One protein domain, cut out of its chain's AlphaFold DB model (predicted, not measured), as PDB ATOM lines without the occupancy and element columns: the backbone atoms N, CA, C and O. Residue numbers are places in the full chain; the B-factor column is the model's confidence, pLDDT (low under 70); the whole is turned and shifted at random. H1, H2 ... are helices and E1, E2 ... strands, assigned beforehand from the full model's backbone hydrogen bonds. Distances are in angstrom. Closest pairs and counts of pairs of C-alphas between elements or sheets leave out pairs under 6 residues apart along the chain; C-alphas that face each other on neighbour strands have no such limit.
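AT A GLANCE: This is residues 308 to 367 of the 794 residues of the protein "Por_Secre_tail domain-containing protein" of Candidatus Marinimicrobia bacterium (UniProt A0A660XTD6). What is the shape? H2, H1, E1 and H3 stand in a ring round a long unnamed link, residues 343 to 360, which folds back through the middle; H2 and H1 make a corner. What is it built of? There are 60 printed residues with one named strand and three named helices, in the order E1, H1, H2, H3; the class is mostly helix, with under half of the residues in named elements. It is compact, with a radius of gyration of the C-alphas of 11.2 A, spanning 35 by 24 by 14 A.

HOW THE PARTS SIT: What does H2, residues 332 to 342, touch? It touches H1, residues 321 to 326, only at the corner, about perpendicular at 79 degrees; their closest C-alphas, of Pro 333 and Ser 326, are 5.7 A apart. What of E1, residues 316 to 318, and H3, residues 361 to 365? They are apart from each other and from both H1 and H2. E1 pairs with no named strand, but residues 308 to 309 pair antiparallel with its residues 316 to 317. Are the helix backbones complete? Every O i to N i+4 pair is within hydrogen-bond range in H1 and H3, and 6 of 7 in H2.

IN THESE COORDINATES: How long are the elements? From first to last C-alpha H2 measures 15.5 A, H1 8.7 A, E1 7.1 A and H3 6.3 A. Where are the anchors? C-alpha 316 begins E1 at (16.815, 28.114, 32.157), and C-alpha 365 ends H3 at (11.299, 14.677, 35.760).

THE WHOLE: How large is it? The two C-alphas farthest apart, of Thr 313 and Ser 330, are 35.0 A apart. Is it continuous and sure? The printed part has no cut, and the link from H2 to H3 is long, with 18 residues. pLDDT is under 70 at residues 308 to 310, 327 to 328 and 330 to 334.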
ATOM      1  N   PRO A 308      12.924  33.142  29.230       67.81
ATOM      2  CA  PRO A 308      13.136  32.422  30.482       67.81
ATOM      3  C   PRO A 308      12.062  31.349  30.689       67.81
ATOM      4  O   PRO A 308      10.888  31.583  30.401       67.81
ATOM      5  N   ILE A 309      12.466  30.197  31.226       66.88
ATOM      6  CA  ILE A 309      11.564  29.092  31.568       66.88
ATOM      7  C   ILE A 309      11.800  28.579  32.992       66.88
ATOM      8  O   ILE A 309      12.926  28.576  33.491       66.88
ATOM      9  N   GLY A 310      10.728  28.111  33.633       63.91
ATOM     10  CA  GLY A 310      10.722  27.620  35.005       63.91
ATOM     11  C   GLY A 310      11.010  28.693  36.062       63.91
ATOM     12  O   GLY A 310      10.930  29.898  35.800       63.91
ATOM     13  N   PRO A 311      11.338  28.262  37.290       72.50
ATOM     14  CA  PRO A 311      11.749  29.157  38.362       72.50
ATOM     15  C   PRO A 311      13.017  29.943  37.994       72.50
ATOM     16  O   PRO A 311      14.010  29.365  37.551       72.50
ATOM     17  N   GLU A 312      13.048  31.249  38.296       75.81
ATOM     18  CA  GLU A 312      14.226  32.110  38.057       75.81
ATOM     19  C   GLU A 312      15.520  31.547  38.675       75.81
ATOM     20  O   GLU A 312      16.619  31.792  38.178       75.81
ATOM     21  N   THR A 313      15.405  30.761  39.749       84.75
ATOM     22  CA  THR A 313      16.531  30.113  40.432       84.75
ATOM     23  C   THR A 313      17.281  29.101  39.571       84.75
ATOM     24  O   THR A 313      18.453  28.845  39.844       84.75
ATOM     25  N   GLU A 314      16.632  28.518  38.562       81.50
ATOM     26  CA  GLU A 314      17.251  27.533  37.668       81.50
ATOM     27  C   GLU A 314      17.958  28.184  36.473       81.50
ATOM     28  O   GLU A 314      18.827  27.555  35.868       81.50
ATOM     29  N   ASN A 315      17.630  29.447  36.166       87.19
ATOM     30  CA  ASN A 315      18.201  30.224  35.063       87.19
ATOM     31  C   ASN A 315      18.196  29.444  33.731       87.19
ATOM     32  O   ASN A 315      19.219  29.341  33.046       87.19
ATOM     33  N   LYS A 316      17.044  28.850  33.402       80.94
ATOM     34  CA  LYS A 316      16.815  28.114  32.157       80.94
ATOM     35  C   LYS A 316      16.093  28.991  31.149       80.94
ATOM     36  O   LYS A 316      15.333  29.886  31.517       80.94
ATOM     37  N   THR A 317      16.341  28.722  29.876       80.56
ATOM     38  CA  THR A 317      15.742  29.448  28.759       80.56
ATOM     39  C   THR A 317      15.305  28.484  27.664       80.56
ATOM     40  O   THR A 317      15.880  27.406  27.497       80.56
ATOM     41  N   ILE A 318      14.289  28.895  26.913       74.81
ATOM     42  CA  ILE A 318      13.909  28.305  25.636       74.81
ATOM     43  C   ILE A 318      14.326  29.245  24.509       74.81
ATOM     44  O   ILE A 318      14.166  30.463  24.605       74.81
ATOM     45  N   ARG A 319      14.837  28.670  23.424       83.88
ATOM     46  CA  ARG A 319      15.115  29.348  22.161       83.88
ATOM     47  C   ARG A 319      14.219  28.732  21.084       83.88
ATOM     48  O   ARG A 319      14.596  27.707  20.516       83.88
ATOM     49  N   PRO A 320      13.058  29.340  20.780       72.94
ATOM     50  CA  PRO A 320      12.082  28.819  19.819       72.94
ATOM     51  C   PRO A 320      12.666  28.413  18.465       72.94
ATOM     52  O   PRO A 320      12.297  27.383  17.908       72.94
ATOM     53  N   ARG A 321      13.652  29.170  17.971       78.75
ATOM     54  CA  ARG A 321      14.398  28.848  16.748       78.75
ATOM     55  C   ARG A 321      14.998  27.437  16.744       78.75
ATOM     56  O   ARG A 321      15.074  26.826  15.683       78.75
ATOM     57  N   GLY A 322      15.389  26.909  17.906       78.25
ATOM     58  CA  GLY A 322      15.901  25.544  18.033       78.25
ATOM     59  C   GLY A 322      14.904  24.479  17.573       78.25
ATOM     60  O   GLY A 322      15.331  23.448  17.072       78.25
ATOM     61  N   ILE A 323      13.593  24.748  17.629       72.50
ATOM     62  CA  ILE A 323      12.572  23.834  17.097       72.50
ATOM     63  C   ILE A 323      12.662  23.751  15.571       72.50
ATOM     64  O   ILE A 323      12.579  22.663  15.017       72.50
ATOM     65  N   ILE A 324      12.902  24.867  14.881       72.50
ATOM     66  CA  ILE A 324      13.075  24.869  13.419       72.50
ATOM     67  C   ILE A 324      14.369  24.137  13.047       72.50
ATOM     68  O   ILE A 324      14.365  23.287  12.165       72.50
ATOM     69  N   GLU A 325      15.460  24.414  13.764       77.12
ATOM     70  CA  GLU A 325      16.749  23.729  13.573       77.12
ATOM     71  C   GLU A 325      16.635  22.215  13.832       77.12
ATOM     72  O   GLU A 325      17.262  21.415  13.142       77.12
ATOM     73  N   SER A 326      15.778  21.807  14.776       75.25
ATOM     74  CA  SER A 326      15.512  20.403  15.111       75.25
ATOM     75  C   SER A 326      14.851  19.605  13.981       75.25
ATOM     76  O   SER A 326      14.954  18.381  13.954       75.25
ATOM     77  N   LEU A 327      14.200  20.279  13.027       68.38
ATOM     78  CA  LEU A 327      13.570  19.629  11.873       68.38
ATOM     79  C   LEU A 327      14.591  19.067  10.879       68.38
ATOM     80  O   LEU A 327      14.229  18.218  10.072       68.38
ATOM     81  N   ALA A 328      15.843  19.526  10.936       68.31
ATOM     82  CA  ALA A 328      16.929  18.998  10.119       68.31
ATOM     83  C   ALA A 328      17.438  17.633  10.603       68.31
ATOM     84  O   ALA A 328      18.244  17.003   9.918       68.31
ATOM     85  N   ASP A 329      17.027  17.188  11.791       72.19
ATOM     86  CA  ASP A 329      17.381  15.863  12.273       72.19
ATOM     87  C   ASP A 329      16.824  14.792  11.324       72.19
ATOM     88  O   ASP A 329      15.684  14.883  10.862       72.19
ATOM     89  N   SER A 330      17.620  13.764  11.016       68.69
ATOM     90  CA  SER A 330      17.222  12.720  10.064       68.69
ATOM     91  C   SER A 330      15.975  11.945  10.488       68.69
ATOM     92  O   SER A 330      15.262  11.440   9.619       68.69
ATOM     93  N   ASP A 331      15.711  11.880  11.794       67.19
ATOM     94  CA  ASP A 331      14.516  11.282  12.390       67.19
ATOM     95  C   ASP A 331      13.569  12.365  12.961       67.19
ATOM     96  O   ASP A 331      12.598  12.069  13.663       67.19
ATOM     97  N   GLY A 332      13.823  13.639  12.637       66.81
ATOM     98  CA  GLY A 332      13.108  14.812  13.130       66.81
ATOM     99  C   GLY A 332      13.257  15.021  14.644       66.81
ATOM    100  O   GLY A 332      14.133  14.444  15.288       66.81
ATOM    101  N   PRO A 333      12.353  15.793  15.273       63.09
ATOM    102  CA  PRO A 333      12.332  15.980  16.725       63.09
ATOM    103  C   PRO A 333      12.325  14.666  17.514       63.09
ATOM    104  O   PRO A 333      12.882  14.606  18.605       63.09
ATOM    105  N   TRP A 334      11.755  13.594  16.953       68.69
ATOM    106  CA  TRP A 334      11.793  12.260  17.550       68.69
ATOM    107  C   TRP A 334      13.224  11.723  17.724       68.69
ATOM    108  O   TRP A 334      13.543  11.205  18.795       68.69
ATOM    109  N   GLY A 335      14.101  11.906  16.731       77.75
ATOM    110  CA  GLY A 335      15.519  11.536  16.814       77.75
ATOM    111  C   GLY A 335      16.236  12.221  17.973       77.75
ATOM    112  O   GLY A 335      16.955  11.580  18.737       77.75
ATOM    113  N   ILE A 336      15.931  13.496  18.203       83.25
ATOM    114  CA  ILE A 336      16.525  14.293  19.285       83.25
ATOM    115  C   ILE A 336      16.087  13.792  20.666       83.25
ATOM    116  O   ILE A 336      16.889  13.772  21.604       83.25
ATOM    117  N   TYR A 337      14.835  13.351  20.803       79.44
ATOM    118  CA  TYR A 337      14.373  12.683  22.022       79.44
ATOM    119  C   TYR A 337      15.045  11.325  22.203       79.44
ATOM    120  O   TYR A 337      15.465  11.004  23.310       79.44
ATOM    121  N   GLN A 338      15.213  10.537  21.141       85.25
ATOM    122  CA  GLN A 338      15.977   9.295  21.245       85.25
ATOM    123  C   GLN A 338      17.423   9.569  21.680       85.25
ATOM    124  O   GLN A 338      17.952   8.873  22.549       85.25
ATOM    125  N   ASP A 339      18.038  10.624  21.152       88.44
ATOM    126  CA  ASP A 339      19.386  11.047  21.509       88.44
ATOM    127  C   ASP A 339      19.508  11.491  22.969       88.44
ATOM    128  O   ASP A 339      20.536  11.220  23.591       88.44
ATOM    129  N   PHE A 340      18.462  12.082  23.556       90.38
ATOM    130  CA  PHE A 340      18.416  12.369  24.993       90.38
ATOM    131  C   PHE A 340      18.631  11.098  25.833       90.38
ATOM    132  O   PHE A 340      19.512  11.073  26.701       90.38
ATOM    133  N   TYR A 341      17.909  10.015  25.533       91.56
ATOM    134  CA  TYR A 341      18.068   8.743  26.249       91.56
ATOM    135  C   TYR A 341      19.404   8.061  25.918       91.56
ATOM    136  O   TYR A 341      20.089   7.557  26.809       91.56
ATOM    137  N   ARG A 342      19.847   8.102  24.653       91.31
ATOM    138  CA  ARG A 342      21.154   7.560  24.226       91.31
ATOM    139  C   ARG A 342      22.341   8.288  24.863       91.31
ATOM    140  O   ARG A 342      23.396   7.680  25.057       91.31
ATOM    141  N   ALA A 343      22.174   9.568  25.195       89.38
ATOM    142  CA  ALA A 343      23.160  10.397  25.882       89.38
ATOM    143  C   ALA A 343      23.175  10.202  27.410       89.38
ATOM    144  O   ALA A 343      24.013  10.807  28.085       89.38
ATOM    145  N   GLY A 344      22.294   9.357  27.954       85.31
ATOM    146  CA  GLY A 344      22.207   9.074  29.386       85.31
ATOM    147  C   GLY A 344      21.429  10.124  30.176       85.31
ATOM    148  O   GLY A 344      21.788  10.395  31.320       85.31
ATOM    149  N   GLU A 345      20.415  10.734  29.556       88.38
ATOM    150  CA  GLU A 345      19.444  11.625  30.199       88.38
ATOM    151  C   GLU A 345      20.080  12.769  31.018       88.38
ATOM    152  O   GLU A 345      19.803  12.913  32.208       88.38
ATOM    153  N   PRO A 346      20.981  13.609  30.476       88.25
ATOM    154  CA  PRO A 346      21.517  14.718  31.257       88.25
ATOM    155  C   PRO A 346      20.504  15.871  31.343       88.25
ATOM    156  O   PRO A 346      20.030  16.352  30.320       88.25
ATOM    157  N   ILE A 347      20.258  16.431  32.536       87.38
ATOM    158  CA  ILE A 347      19.421  17.648  32.714       87.38
ATOM    159  C   ILE A 347      19.923  18.863  31.903       87.38
ATOM    160  O   ILE A 347      19.203  19.830  31.657       87.38
ATOM    161  N   SER A 348      21.190  18.835  31.480       91.69
ATOM    162  CA  SER A 348      21.801  19.832  30.599       91.69
ATOM    163  C   SER A 348      21.631  19.531  29.103       91.69
ATOM    164  O   SER A 348      22.261  20.208  28.295       91.69
ATOM    165  N   PHE A 349      20.862  18.506  28.717       90.81
ATOM    166  CA  PHE A 349      20.595  18.188  27.315       90.81
ATOM    167  C   PHE A 349      19.806  19.323  26.665       90.81
ATOM    168  O   PHE A 349      18.837  19.820  27.237       90.81
ATOM    169  N   THR A 350      20.237  19.760  25.485       89.69
ATOM    170  CA  THR A 350      19.762  21.023  24.902       89.69
ATOM    171  C   THR A 350      18.677  20.852  23.845       89.69
ATOM    172  O   THR A 350      18.147  21.861  23.386       89.69
ATOM    173  N   PHE A 351      18.342  19.614  23.459       86.00
ATOM    174  CA  PHE A 351      17.354  19.297  22.416       86.00
ATOM    175  C   PHE A 351      17.588  20.120  21.140       86.00
ATOM    176  O   PHE A 351      16.786  20.981  20.780       86.00
ATOM    177  N   SER A 352      18.758  19.934  20.522       83.06
ATOM    178  CA  SER A 352      19.219  20.736  19.375       83.06
ATOM    179  C   SER A 352      19.165  22.241  19.641       83.06
ATOM    180  O   SER A 352      18.696  23.039  18.838       83.06
ATOM    181  N   ASN A 353      19.646  22.636  20.827       86.31
ATOM    182  CA  ASN A 353      19.721  24.030  21.262       86.31
ATOM    183  C   ASN A 353      18.349  24.745  21.317       86.31
ATOM    184  O   ASN A 353      18.289  25.978  21.301       86.31
ATOM    185  N   THR A 354      17.255  23.978  21.410       82.62
ATOM    186  CA  THR A 354      15.917  24.454  21.804       82.62
ATOM    187  C   THR A 354      15.918  24.909  23.259       82.62
ATOM    188  O   THR A 354      15.296  25.912  23.594       82.62
ATOM    189  N   PHE A 355      16.695  24.236  24.111       86.31
ATOM    190  CA  PHE A 355      16.978  24.644  25.485       86.31
ATOM    191  C   PHE A 355      18.482  24.898  25.642       86.31
ATOM    192  O   PHE A 355      19.220  24.002  26.063       86.31
ATOM    193  N   PRO A 356      18.986  26.102  25.311       89.50
ATOM    194  CA  PRO A 356      20.424  26.403  25.315       89.50
ATOM    195  C   PRO A 356      21.123  26.171  26.659       89.50
ATOM    196  O   PRO A 356      22.339  25.980  26.727       89.50
ATOM    197  N   HIS A 357      20.359  26.184  27.750       91.25
ATOM    198  CA  HIS A 357      20.845  25.964  29.111       91.25
ATOM    199  C   HIS A 357      20.342  24.647  29.724       91.25
ATOM    200  O   HIS A 357      20.465  24.427  30.934       91.25
ATOM    201  N   GLY A 358      19.814  23.749  28.892       88.38
ATOM    202  CA  GLY A 358      19.134  22.523  29.293       88.38
ATOM    203  C   GLY A 358      17.720  22.769  29.809       88.38
ATOM    204  O   GLY A 358      17.283  23.911  29.959       88.38
ATOM    205  N   VAL A 359      17.020  21.688  30.123       84.38
ATOM    206  CA  VAL A 359      15.638  21.728  30.617       84.38
ATOM    207  C   VAL A 359      15.574  22.091  32.108       84.38
ATOM    208  O   VAL A 359      16.603  22.079  32.801       84.38
ATOM    209  N   THR A 360      14.392  22.466  32.601       81.75
ATOM    210  CA  THR A 360      14.154  22.665  34.042       81.75
ATOM    211  C   THR A 360      14.115  21.323  34.772       81.75
ATOM    212  O   THR A 360      14.028  20.263  34.151       81.75
ATOM    213  N   SER A 361      14.181  21.359  36.099       84.44
ATOM    214  CA  SER A 361      14.110  20.157  36.938       84.44
ATOM    215  C   SER A 361      12.765  19.441  36.799       84.44
ATOM    216  O   SER A 361      12.744  18.218  36.692       84.44
ATOM    217  N   ASP A 362      11.670  20.198  36.717       74.12
ATOM    218  CA  ASP A 362      10.323  19.650  36.509       74.12
ATOM    219  C   ASP A 362      10.195  19.025  35.110       74.12
ATOM    220  O   ASP A 362       9.743  17.895  34.963       74.12
ATOM    221  N   MET A 363      10.693  19.709  34.076       75.69
ATOM    222  CA  MET A 363      10.712  19.181  32.706       75.69
ATOM    223  C   MET A 363      11.534  17.907  32.584       75.69
ATOM    224  O   MET A 363      11.164  17.001  31.849       75.69
ATOM    225  N   TYR A 364      12.665  17.857  33.284       85.00
ATOM    226  CA  TYR A 364      13.508  16.679  33.332       85.00
ATOM    227  C   TYR A 364      12.768  15.501  33.968       85.00
ATOM    228  O   TYR A 364      12.762  14.423  33.387       85.00
ATOM    229  N   ALA A 365      12.090  15.716  35.101       80.12
ATOM    230  CA  ALA A 365      11.299  14.677  35.760       80.12
ATOM    231  C   ALA A 365      10.209  14.089  34.844       80.12
ATOM    232  O   ALA A 365       9.984  12.890  34.874       80.12
ATOM    233  N   MET A 366       9.608  14.901  33.971       76.12
ATOM    234  CA  MET A 366       8.565  14.461  33.034       76.12
ATOM    235  C   MET A 366       9.049  13.608  31.848       76.12
ATOM    236  O   MET A 366       8.208  13.072  31.123       76.12
ATOM    237  N   ILE A 367      10.356  13.564  31.568       80.19
ATOM    238  CA  ILE A 367      10.897  12.939  30.345       80.19
ATOM    239  C   ILE A 367      11.983  11.897  30.614       80.19
ATOM    240  O   ILE A 367      12.429  11.244  29.678       80.19
TER     241      ILE A 367